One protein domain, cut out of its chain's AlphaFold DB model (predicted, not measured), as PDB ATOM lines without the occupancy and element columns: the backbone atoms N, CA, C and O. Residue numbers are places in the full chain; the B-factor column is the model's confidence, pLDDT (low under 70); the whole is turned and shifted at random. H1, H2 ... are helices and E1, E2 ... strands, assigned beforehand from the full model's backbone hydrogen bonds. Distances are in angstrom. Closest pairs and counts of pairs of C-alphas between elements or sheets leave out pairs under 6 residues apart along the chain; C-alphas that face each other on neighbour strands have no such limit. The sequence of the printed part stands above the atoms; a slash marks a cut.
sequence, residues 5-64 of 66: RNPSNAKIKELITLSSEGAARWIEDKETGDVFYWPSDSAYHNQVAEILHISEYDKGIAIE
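AT A GLANCE: This is residues 5 to 64 of the 66 residues of an uncharacterized protein of gamma proteobacterium symbiont of Ctena orbiculata (UniProt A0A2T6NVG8). A small sheet of three antiparallel strands lies between two short helices, one on each face and set toward different ends of the strands. E1 runs through the middle of the sheet; H1 packs on one face near the residues where E1 begins and E2 and E3 end, and H2 covers part of the opposite face nearer the other end of E1. The printed part has 60 residues with two named helices and three named strands, in the order H1, E1, E2, H2, E3, and the order across the sheet is E2, E1, E3. The class is mixed, helices and strands. The whole is compact, with a radius of gyration of the C-alphas of 10.8 A and spans of 29 by 21 by 14 A.

IN THESE COORDINATES: The printed part begins at Arg 5, and residues 5 to 8 come before the first named element. H1, residues 9 to 18, begins with C-alpha 9 at (15.496, 3.342, 126.257) and is 14.3 A long from first to last C-alpha. E1, residues 23 to 29, begins with C-alpha 23 at (22.664, -5.185, 119.050) and measures 20.0 A. E2, residues 35 to 39, measures 13.9 A. H2 follows with residues 45 to 52 and measures 10.5 A. E3, residues 57 to 63, measures 19.7 A and ends with C-alpha 63 at (23.066, -0.515, 118.482).

HOW THE PARTS SIT: E1 is the inner strand of the sheet, and E2 and E3 are its edge strands. The C-alphas of the sheet lie up to 3.9 A off the best plane through them. E1 and E2 form a hairpin, antiparallel at 156 degrees between their directions; N 36 and O 27 are 2.8 A apart and N 25 and O 38 are 2.9 A apart, both within hydrogen-bond range. E1 and E3 are antiparallel at 159 degrees, with N 62 and O 24 at 2.8 A and N 28 and O 58 at 2.9 A, again within hydrogen-bond range. H1 is on the sheet at a height over the sheet of 7.2 A. It lies over E1 and only just over E2, on which 3 of its C-alphas fall. It only just stands up from the sheet, its line rising 41 degrees out of the local plane. H1 touches E1, where the closest C-alphas are those of Ile 16 and Ala 23, 4.4 A apart. It also touches E2, where the closest C-alphas are those of Leu 15 and Pro 39, 5.1 A apart. H2 is on the sheet at a height over the sheet of 8.9 A, on the opposite face from H1. It lies over E1 and runs slantwise to the strands, at 53 degrees to E1 on the local plane. The closest C-alphas of H2 and E1 are those of His 45 and Ile 27, 6.8 A apart. H2 and E2 are near each other, with 8 pairs of C-alphas within 10 A. H1 and H2 are apart. E2, H2 and E3 make a split strand-helix-strand unit, two strands that run the same way with E1 between them in the sheet, and its crossover is right-handed. In H1 and H2 every O i to N i+4 pair is within hydrogen-bond range.

THE WHOLE: The two C-alphas farthest apart in the domain, those of Ser 20 and Glu 31, are 31.2 A apart. The C-alphas of Arg 5 and Glu 64, the first and last printed residues, are 19.1 A apart. The printed part has no cut. The links H1 to E1, E1 to E2, E2 to H2 and H2 to E3 are tight. The mean pLDDT of the printed part is 96.3, and no printed residue is under 70.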
ATOM      1  N   ARG A   5       7.627  -5.456 124.465       97.88
ATOM      2  CA  ARG A   5       6.731  -4.492 123.810       97.88
ATOM      3  C   ARG A   5       6.906  -3.105 124.424       97.88
ATOM      4  O   ARG A   5       6.920  -2.985 125.647       97.88
ATOM      5  N   ASN A   6       7.023  -2.089 123.576       97.19
ATOM      6  CA  ASN A   6       7.215  -0.675 123.912       97.19
ATOM      7  C   ASN A   6       8.233  -0.450 125.050       97.19
ATOM      8  O   ASN A   6       7.905   0.183 126.059       97.19
ATOM      9  N   PRO A   7       9.456  -1.008 124.943       96.44
ATOM     10  CA  PRO A   7      10.465  -0.863 125.982       96.44
ATOM     11  C   PRO A   7      10.906   0.594 126.139       96.44
ATOM     12  O   PRO A   7      10.946   1.366 125.184       96.44
ATOM     13  N   SER A   8      11.336   0.950 127.349       96.44
ATOM     14  CA  SER A   8      12.071   2.194 127.574       96.44
ATOM     15  C   SER A   8      13.473   2.125 126.958       96.44
ATOM     16  O   SER A   8      14.031   1.042 126.771       96.44
ATOM     17  N   ASN A   9      14.110   3.280 126.743       94.88
ATOM     18  CA  ASN A   9      15.496   3.342 126.257       94.88
ATOM     19  C   ASN A   9      16.475   2.551 127.139       94.88
ATOM     20  O   ASN A   9      17.387   1.913 126.626       94.88
ATOM     21  N   ALA A  10      16.274   2.557 128.463       95.50
ATOM     22  CA  ALA A  10      17.084   1.758 129.380       95.50
ATOM     23  C   ALA A  10      16.937   0.259 129.090       95.50
ATOM     24  O   ALA A  10      17.934  -0.456 129.029       95.50
ATOM     25  N   LYS A  11      15.710  -0.205 128.828       95.94
ATOM     26  CA  LYS A  11      15.456  -1.607 128.504       95.94
ATOM     27  C   LYS A  11      16.032  -2.003 127.145       95.94
ATOM     28  O   LYS A  11      16.556  -3.103 127.013       95.94
ATOM     29  N   ILE A  12      15.992  -1.109 126.157       96.00
ATOM     30  CA  ILE A  12      16.637  -1.336 124.854       96.00
ATOM     31  C   ILE A  12      18.148  -1.537 125.040       96.00
ATOM     32  O   ILE A  12      18.691  -2.498 124.504       96.00
ATOM     33  N   LYS A  13      18.810  -0.709 125.862       95.38
ATOM     34  CA  LYS A  13      20.236  -0.889 126.190       95.38
ATOM     35  C   LYS A  13      20.519  -2.229 126.861       95.38
ATOM     36  O   LYS A  13      21.460  -2.910 126.476       95.38
ATOM     37  N   GLU A  14      19.679  -2.655 127.804       95.38
ATOM     38  CA  GLU A  14      19.816  -3.991 128.398       95.38
ATOM     39  C   GLU A  14      19.729  -5.098 127.337       95.38
ATOM     40  O   GLU A  14      20.533  -6.024 127.358       95.38
ATOM     41  N   LEU A  15      18.783  -5.009 126.394       95.69
ATOM     42  CA  LEU A  15      18.631  -5.998 125.319       95.69
ATOM     43  C   LEU A  15      19.842  -6.027 124.376       95.69
ATOM     44  O   LEU A  15      20.232  -7.105 123.936       95.69
ATOM     45  N   ILE A  16      20.441  -4.866 124.099       95.69
ATOM     46  CA  ILE A  16      21.677  -4.739 123.316       95.69
ATOM     47  C   ILE A  16      22.836  -5.438 124.038       95.69
ATOM     48  O   ILE A  16      23.522  -6.253 123.427       95.69
ATOM     49  N   THR A  17      23.017  -5.184 125.337       94.94
ATOM     50  CA  THR A  17      24.082  -5.796 126.155       94.94
ATOM     51  C   THR A  17      23.901  -7.304 126.342       94.94
ATOM     52  O   THR A  17      24.877  -8.024 126.537       94.94
ATOM     53  N   LEU A  18      22.661  -7.797 126.291       93.94
ATOM     54  CA  LEU A  18      22.361  -9.230 126.348       93.94
ATOM     55  C   LEU A  18      22.692  -9.968 125.043       93.94
ATOM     56  O   LEU A  18      22.823 -11.189 125.079       93.94
ATOM     57  N   SER A  19      22.803  -9.257 123.919       93.12
ATOM     58  CA  SER A  19      23.170  -9.847 122.633       93.12
ATOM     59  C   SER A  19      24.680  -9.999 122.510       93.12
ATOM     60  O   SER A  19      25.440  -9.056 122.742       93.12
ATOM     61  N   SER A  20      25.118 -11.158 122.028       92.81
ATOM     62  CA  SER A  20      26.523 -11.423 121.695       92.81
ATOM     63  C   SER A  20      27.040 -10.532 120.555       92.81
ATOM     64  O   SER A  20      28.248 -10.355 120.406       92.81
ATOM     65  N   GLU A  21      26.138  -9.967 119.748       92.62
ATOM     66  CA  GLU A  21      26.457  -9.062 118.636       92.62
ATOM     67  C   GLU A  21      26.469  -7.584 119.065       92.62
ATOM     68  O   GLU A  21      26.767  -6.716 118.245       92.62
ATOM     69  N   GLY A  22      26.123  -7.277 120.323       94.75
ATOM     70  CA  GLY A  22      26.004  -5.897 120.801       94.75
ATOM     71  C   GLY A  22      24.908  -5.116 120.072       94.75
ATOM     72  O   GLY A  22      25.084  -3.938 119.759       94.75
ATOM     73  N   ALA A  23      23.790  -5.778 119.762       96.38
ATOM     74  CA  ALA A  23      22.664  -5.185 119.050       96.38
ATOM     75  C   ALA A  23      21.318  -5.779 119.493       96.38
ATOM     76  O   ALA A  23      21.228  -6.915 119.957       96.38
ATOM     77  N   ALA A  24      20.242  -5.025 119.297       97.44
ATOM     78  CA  ALA A  24      18.869  -5.490 119.462       97.44
ATOM     79  C   ALA A  24      18.113  -5.333 118.141       97.44
ATOM     80  O   ALA A  24      18.240  -4.322 117.453       97.44
ATOM     81  N   ARG A  25      17.314  -6.328 117.766       98.00
ATOM     82  CA  ARG A  25      16.402  -6.224 116.620       98.00
ATOM     83  C   ARG A  25      15.055  -5.711 117.090       98.00
ATOM     84  O   ARG A  25      14.667  -5.958 118.231       98.00
ATOM     85  N   TRP A  26      14.356  -5.021 116.196       98.25
ATOM     86  CA  TRP A  26      13.004  -4.560 116.462       98.25
ATOM     87  C   TRP A  26      12.083  -4.664 115.253       98.25
ATOM     88  O   TRP A  26      12.552  -4.594 114.112       98.25
ATOM     89  N   ILE A  27      10.786  -4.817 115.529       98.50
ATOM     90  CA  ILE A  27       9.694  -4.573 114.578       98.50
ATOM     91  C   ILE A  27       8.680  -3.599 115.163       98.50
ATOM     92  O   ILE A  27       8.448  -3.612 116.369       98.50
ATOM     93  N   GLU A  28       8.085  -2.778 114.309       98.31
ATOM     94  CA  GLU A  28       6.932  -1.934 114.625       98.31
ATOM     95  C   GLU A  28       5.726  -2.474 113.864       98.31
ATOM     96  O   GLU A  28       5.745  -2.522 112.633       98.31
ATOM     97  N   ASP A  29       4.699  -2.891 114.593       97.94
ATOM     98  CA  ASP A  29       3.428  -3.331 114.030       97.94
ATOM     99  C   ASP A  29       2.672  -2.129 113.446       97.94
ATOM    100  O   ASP A  29       2.363  -1.171 114.156       97.94
ATOM    101  N   LYS A  30       2.365  -2.175 112.144       97.38
ATOM    102  CA  LYS A  30       1.673  -1.083 111.443       97.38
ATOM    103  C   LYS A  30       0.200  -0.948 111.809       97.38
ATOM    104  O   LYS A  30      -0.357   0.130 111.608       97.38
ATOM    105  N   GLU A  31      -0.419  -1.998 112.339       96.06
ATOM    106  CA  GLU A  31      -1.818  -1.968 112.760       96.06
ATOM    107  C   GLU A  31      -1.973  -1.270 114.116       96.06
ATOM    108  O   GLU A  31      -2.855  -0.429 114.297       96.06
ATOM    109  N   THR A  32      -1.094  -1.595 115.065       96.31
ATOM    110  CA  THR A  32      -1.196  -1.134 116.459       96.31
ATOM    111  C   THR A  32      -0.265   0.031 116.798       96.31
ATOM    112  O   THR A  32      -0.518   0.755 117.763       96.31
ATOM    113  N   GLY A  33       0.806   0.228 116.023       96.06
ATOM    114  CA  GLY A  33       1.899   1.152 116.333       96.06
ATOM    115  C   GLY A  33       2.823   0.658 117.451       96.06
ATOM    116  O   GLY A  33       3.646   1.423 117.956       96.06
ATOM    117  N   ASP A  34       2.682  -0.598 117.885       97.88
ATOM    118  CA  ASP A  34       3.524  -1.173 118.927       97.88
ATOM    119  C   ASP A  34       4.905  -1.549 118.397       97.88
ATOM    120  O   ASP A  34       5.036  -2.183 117.350       97.88
ATOM    121  N   VAL A  35       5.941  -1.248 119.179       97.94
ATOM    122  CA  VAL A  35       7.320  -1.607 118.846       97.94
ATOM    123  C   VAL A  35       7.818  -2.716 119.759       97.94
ATOM    124  O   VAL A  35       7.798  -2.611 120.987       97.94
ATOM    125  N   PHE A  36       8.317  -3.785 119.161       98.19
ATOM    126  CA  PHE A  36       8.831  -4.959 119.847       98.19
ATOM    127  C   PHE A  36      10.341  -5.035 119.666       98.19
ATOM    128  O   PHE A  36      10.809  -4.968 118.536       98.19
ATOM    129  N   TYR A  37      11.095  -5.219 120.753       98.25
ATOM    130  CA  TYR A  37      12.555  -5.389 120.727       98.25
ATOM    131  C   TYR A  37      12.989  -6.714 121.353       98.25
ATOM    132  O   TYR A  37      12.374  -7.194 122.311       98.25
ATOM    133  N   TRP A  38      14.092  -7.271 120.858       97.75
ATOM    134  CA  TRP A  38      14.755  -8.461 121.403       97.75
ATOM    135  C   TRP A  38      16.265  -8.445 121.098       97.75
ATOM    136  O   TRP A  38      16.690  -7.720 120.193       97.75
ATOM    137  N   PRO A  39      17.096  -9.231 121.813       97.12
ATOM    138  CA  PRO A  39      18.525  -9.347 121.511       97.12
ATOM    139  C   PRO A  39      18.732  -9.884 120.089       97.12
ATOM    140  O   PRO A  39      18.040 -10.819 119.673       97.12
ATOM    141  N   SER A  40      19.641  -9.290 119.314       96.44
ATOM    142  CA  SER A  40      19.753  -9.587 117.879       96.44
ATOM    143  C   SER A  40      20.135 -11.038 117.583       96.44
ATOM    144  O   SER A  40      19.678 -11.592 116.594       96.44
ATOM    145  N   ASP A  41      20.873 -11.707 118.450       94.62
ATOM    146  CA  ASP A  41      21.252 -13.114 118.305       94.62
ATOM    147  C   ASP A  41      20.127 -14.109 118.660       94.62
ATOM    148  O   ASP A  41      20.261 -15.305 118.411       94.62
ATOM    149  N   SER A  42      18.987 -13.643 119.189       95.12
ATOM    150  CA  SER A  42      17.898 -14.525 119.635       95.12
ATOM    151  C   SER A  42      16.960 -15.001 118.519       95.12
ATOM    152  O   SER A  42      16.453 -16.119 118.599       95.12
ATOM    153  N   ALA A  43      16.665 -14.153 117.526       96.00
ATOM    154  CA  ALA A  43      15.737 -14.465 116.429       96.00
ATOM    155  C   ALA A  43      15.813 -13.447 115.279       96.00
ATOM    156  O   ALA A  43      16.191 -12.283 115.471       96.00
ATOM    157  N   TYR A  44      15.394 -13.858 114.081       96.44
ATOM    158  CA  TYR A  44      15.181 -12.961 112.941       96.44
ATOM    159  C   TYR A  44      13.799 -12.289 112.984       96.44
ATOM    160  O   TYR A  44      12.862 -12.796 113.599       96.44
ATOM    161  N   HIS A  45      13.653 -11.148 112.299       97.94
ATOM    162  CA  HIS A  45      12.405 -10.368 112.285       97.94
ATOM    163  C   HIS A  45      11.191 -11.158 111.795       97.94
ATOM    164  O   HIS A  45      10.124 -11.030 112.379       97.94
ATOM    165  N   ASN A  46      11.349 -11.989 110.761       97.06
ATOM    166  CA  ASN A  46      10.256 -12.808 110.227       97.06
ATOM    167  C   ASN A  46       9.753 -13.842 111.245       97.06
ATOM    168  O   ASN A  46       8.551 -14.052 111.347       97.06
ATOM    169  N   GLN A  47      10.652 -14.444 112.029       97.19
ATOM    170  CA  GLN A  47      10.268 -15.393 113.075       97.19
ATOM    171  C   GLN A  47       9.469 -14.699 114.179       97.19
ATOM    172  O   GLN A  47       8.471 -15.235 114.650       97.19
ATOM    173  N   VAL A  48       9.888 -13.497 114.587       97.19
ATOM    174  CA  VAL A  48       9.172 -12.734 115.617       97.19
ATOM    175  C   VAL A  48       7.818 -12.242 115.113       97.19
ATOM    176  O   VAL A  48       6.836 -12.362 115.838       97.19
ATOM    177  N   ALA A  49       7.741 -11.761 113.871       97.38
ATOM    178  CA  ALA A  49       6.476 -11.361 113.263       97.38
ATOM    179  C   ALA A  49       5.487 -12.536 113.168       97.38
ATOM    180  O   ALA A  49       4.324 -12.375 113.525       97.38
ATOM    181  N   GLU A  50       5.953 -13.729 112.780       97.25
ATOM    182  CA  GLU A  50       5.120 -14.938 112.730       97.25
ATOM    183  C   GLU A  50       4.596 -15.330 114.120       97.25
ATOM    184  O   GLU A  50       3.401 -15.570 114.281       97.25
ATOM    185  N   ILE A  51       5.463 -15.328 115.140       95.88
ATOM    186  CA  ILE A  51       5.101 -15.662 116.530       95.88
ATOM    187  C   ILE A  51       4.080 -14.676 117.109       95.88
ATOM    188  O   ILE A  51       3.226 -15.068 117.904       95.88
ATOM    189  N   LEU A  52       4.182 -13.398 116.742       96.06
ATOM    190  CA  LEU A  52       3.285 -12.341 117.207       96.06
ATOM    191  C   LEU A  52       2.060 -12.148 116.305       96.06
ATOM    192  O   LEU A  52       1.218 -11.312 116.620       96.06
ATOM    193  N   HIS A  53       1.945 -12.915 115.216       96.88
ATOM    194  CA  HIS A  53       0.897 -12.772 114.203       96.88
ATOM    195  C   HIS A  53       0.818 -11.363 113.575       96.88
ATOM    196  O   HIS A  53      -0.264 -10.896 113.228       96.88
ATOM    197  N   ILE A  54       1.963 -10.695 113.395       96.56
ATOM    198  CA  ILE A  54       2.048  -9.358 112.790       96.56
ATOM    199  C   ILE A  54       2.228  -9.501 111.277       96.56
ATOM    200  O   ILE A  54       3.233 -10.036 110.805       96.56
ATOM    201  N   SER A  55       1.247  -9.013 110.518       94.44
ATOM    202  CA  SER A  55       1.204  -9.173 109.055       94.44
ATOM    203  C   SER A  55       1.987  -8.088 108.314       94.44
ATOM    204  O   SER A  55       2.657  -8.378 107.324       94.44
ATOM    205  N   GLU A  56       1.940  -6.850 108.807       97.06
ATOM    206  CA  GLU A  56       2.644  -5.700 108.239       97.06
ATOM    207  C   GLU A  56       3.465  -5.014 109.327       97.06
ATOM    208  O   GLU A  56       2.940  -4.636 110.375       97.06
ATOM    209  N   TYR A  57       4.765  -4.861 109.090       98.19
ATOM    210  CA  TYR A  57       5.663  -4.276 110.073       98.19
ATOM    211  C   TYR A  57       6.843  -3.547 109.438       98.19
ATOM    212  O   TYR A  57       7.399  -3.990 108.429       98.19
ATOM    213  N   ASP A  58       7.275  -2.472 110.094       98.25
ATOM    214  CA  ASP A  58       8.622  -1.941 109.897       98.25
ATOM    215  C   ASP A  58       9.615  -2.711 110.760       98.25
ATOM    216  O   ASP A  58       9.246  -3.369 111.732       98.25
ATOM    217  N   LYS A  59      10.895  -2.659 110.397       97.62
ATOM    218  CA  LYS A  59      11.950  -3.370 111.117       97.62
ATOM    219  C   LYS A  59      13.247  -2.587 111.157       97.62
ATOM    220  O   LYS A  59      13.563  -1.840 110.233       97.62
ATOM    221  N   GLY A  60      14.064  -2.881 112.158       97.50
ATOM    222  CA  GLY A  60      15.416  -2.351 112.223       97.50
ATOM    223  C   GLY A  60      16.311  -3.054 113.229       97.50
ATOM    224  O   GLY A  60      15.990  -4.121 113.768       97.50
ATOM    225  N   ILE A  61      17.479  -2.450 113.426       97.25
ATOM    226  CA  ILE A  61      18.510  -2.884 114.364       97.25
ATOM    227  C   ILE A  61      18.909  -1.661 115.186       97.25
ATOM    228  O   ILE A  61      19.227  -0.616 114.623       97.25
ATOM    229  N   ALA A  62      18.868  -1.796 116.505       95.94
ATOM    230  CA  ALA A  62      19.393  -0.828 117.450       95.94
ATOM    231  C   ALA A  62      20.769  -1.288 117.936       95.94
ATOM    232  O   ALA A  62      20.956  -2.452 118.292       95.94
ATOM    233  N   ILE A  63      21.709  -0.355 117.958       94.25
ATOM    234  CA  ILE A  63      23.066  -0.515 118.482       94.25
ATOM    235  C   ILE A  63      23.307   0.579 119.522       94.25
ATOM    236  O   ILE A  63      22.621   1.603 119.509       94.25
ATOM    237  N   GLU A  64      24.247   0.367 120.441       85.19
ATOM    238  CA  GLU A  64      24.674   1.444 121.335       85.19
ATOM    239  C   GLU A  64      25.547   2.425 120.536       85.19
ATOM    240  O   GLU A  64      26.559   2.028 119.956       85.19
TER     241      GLU A  64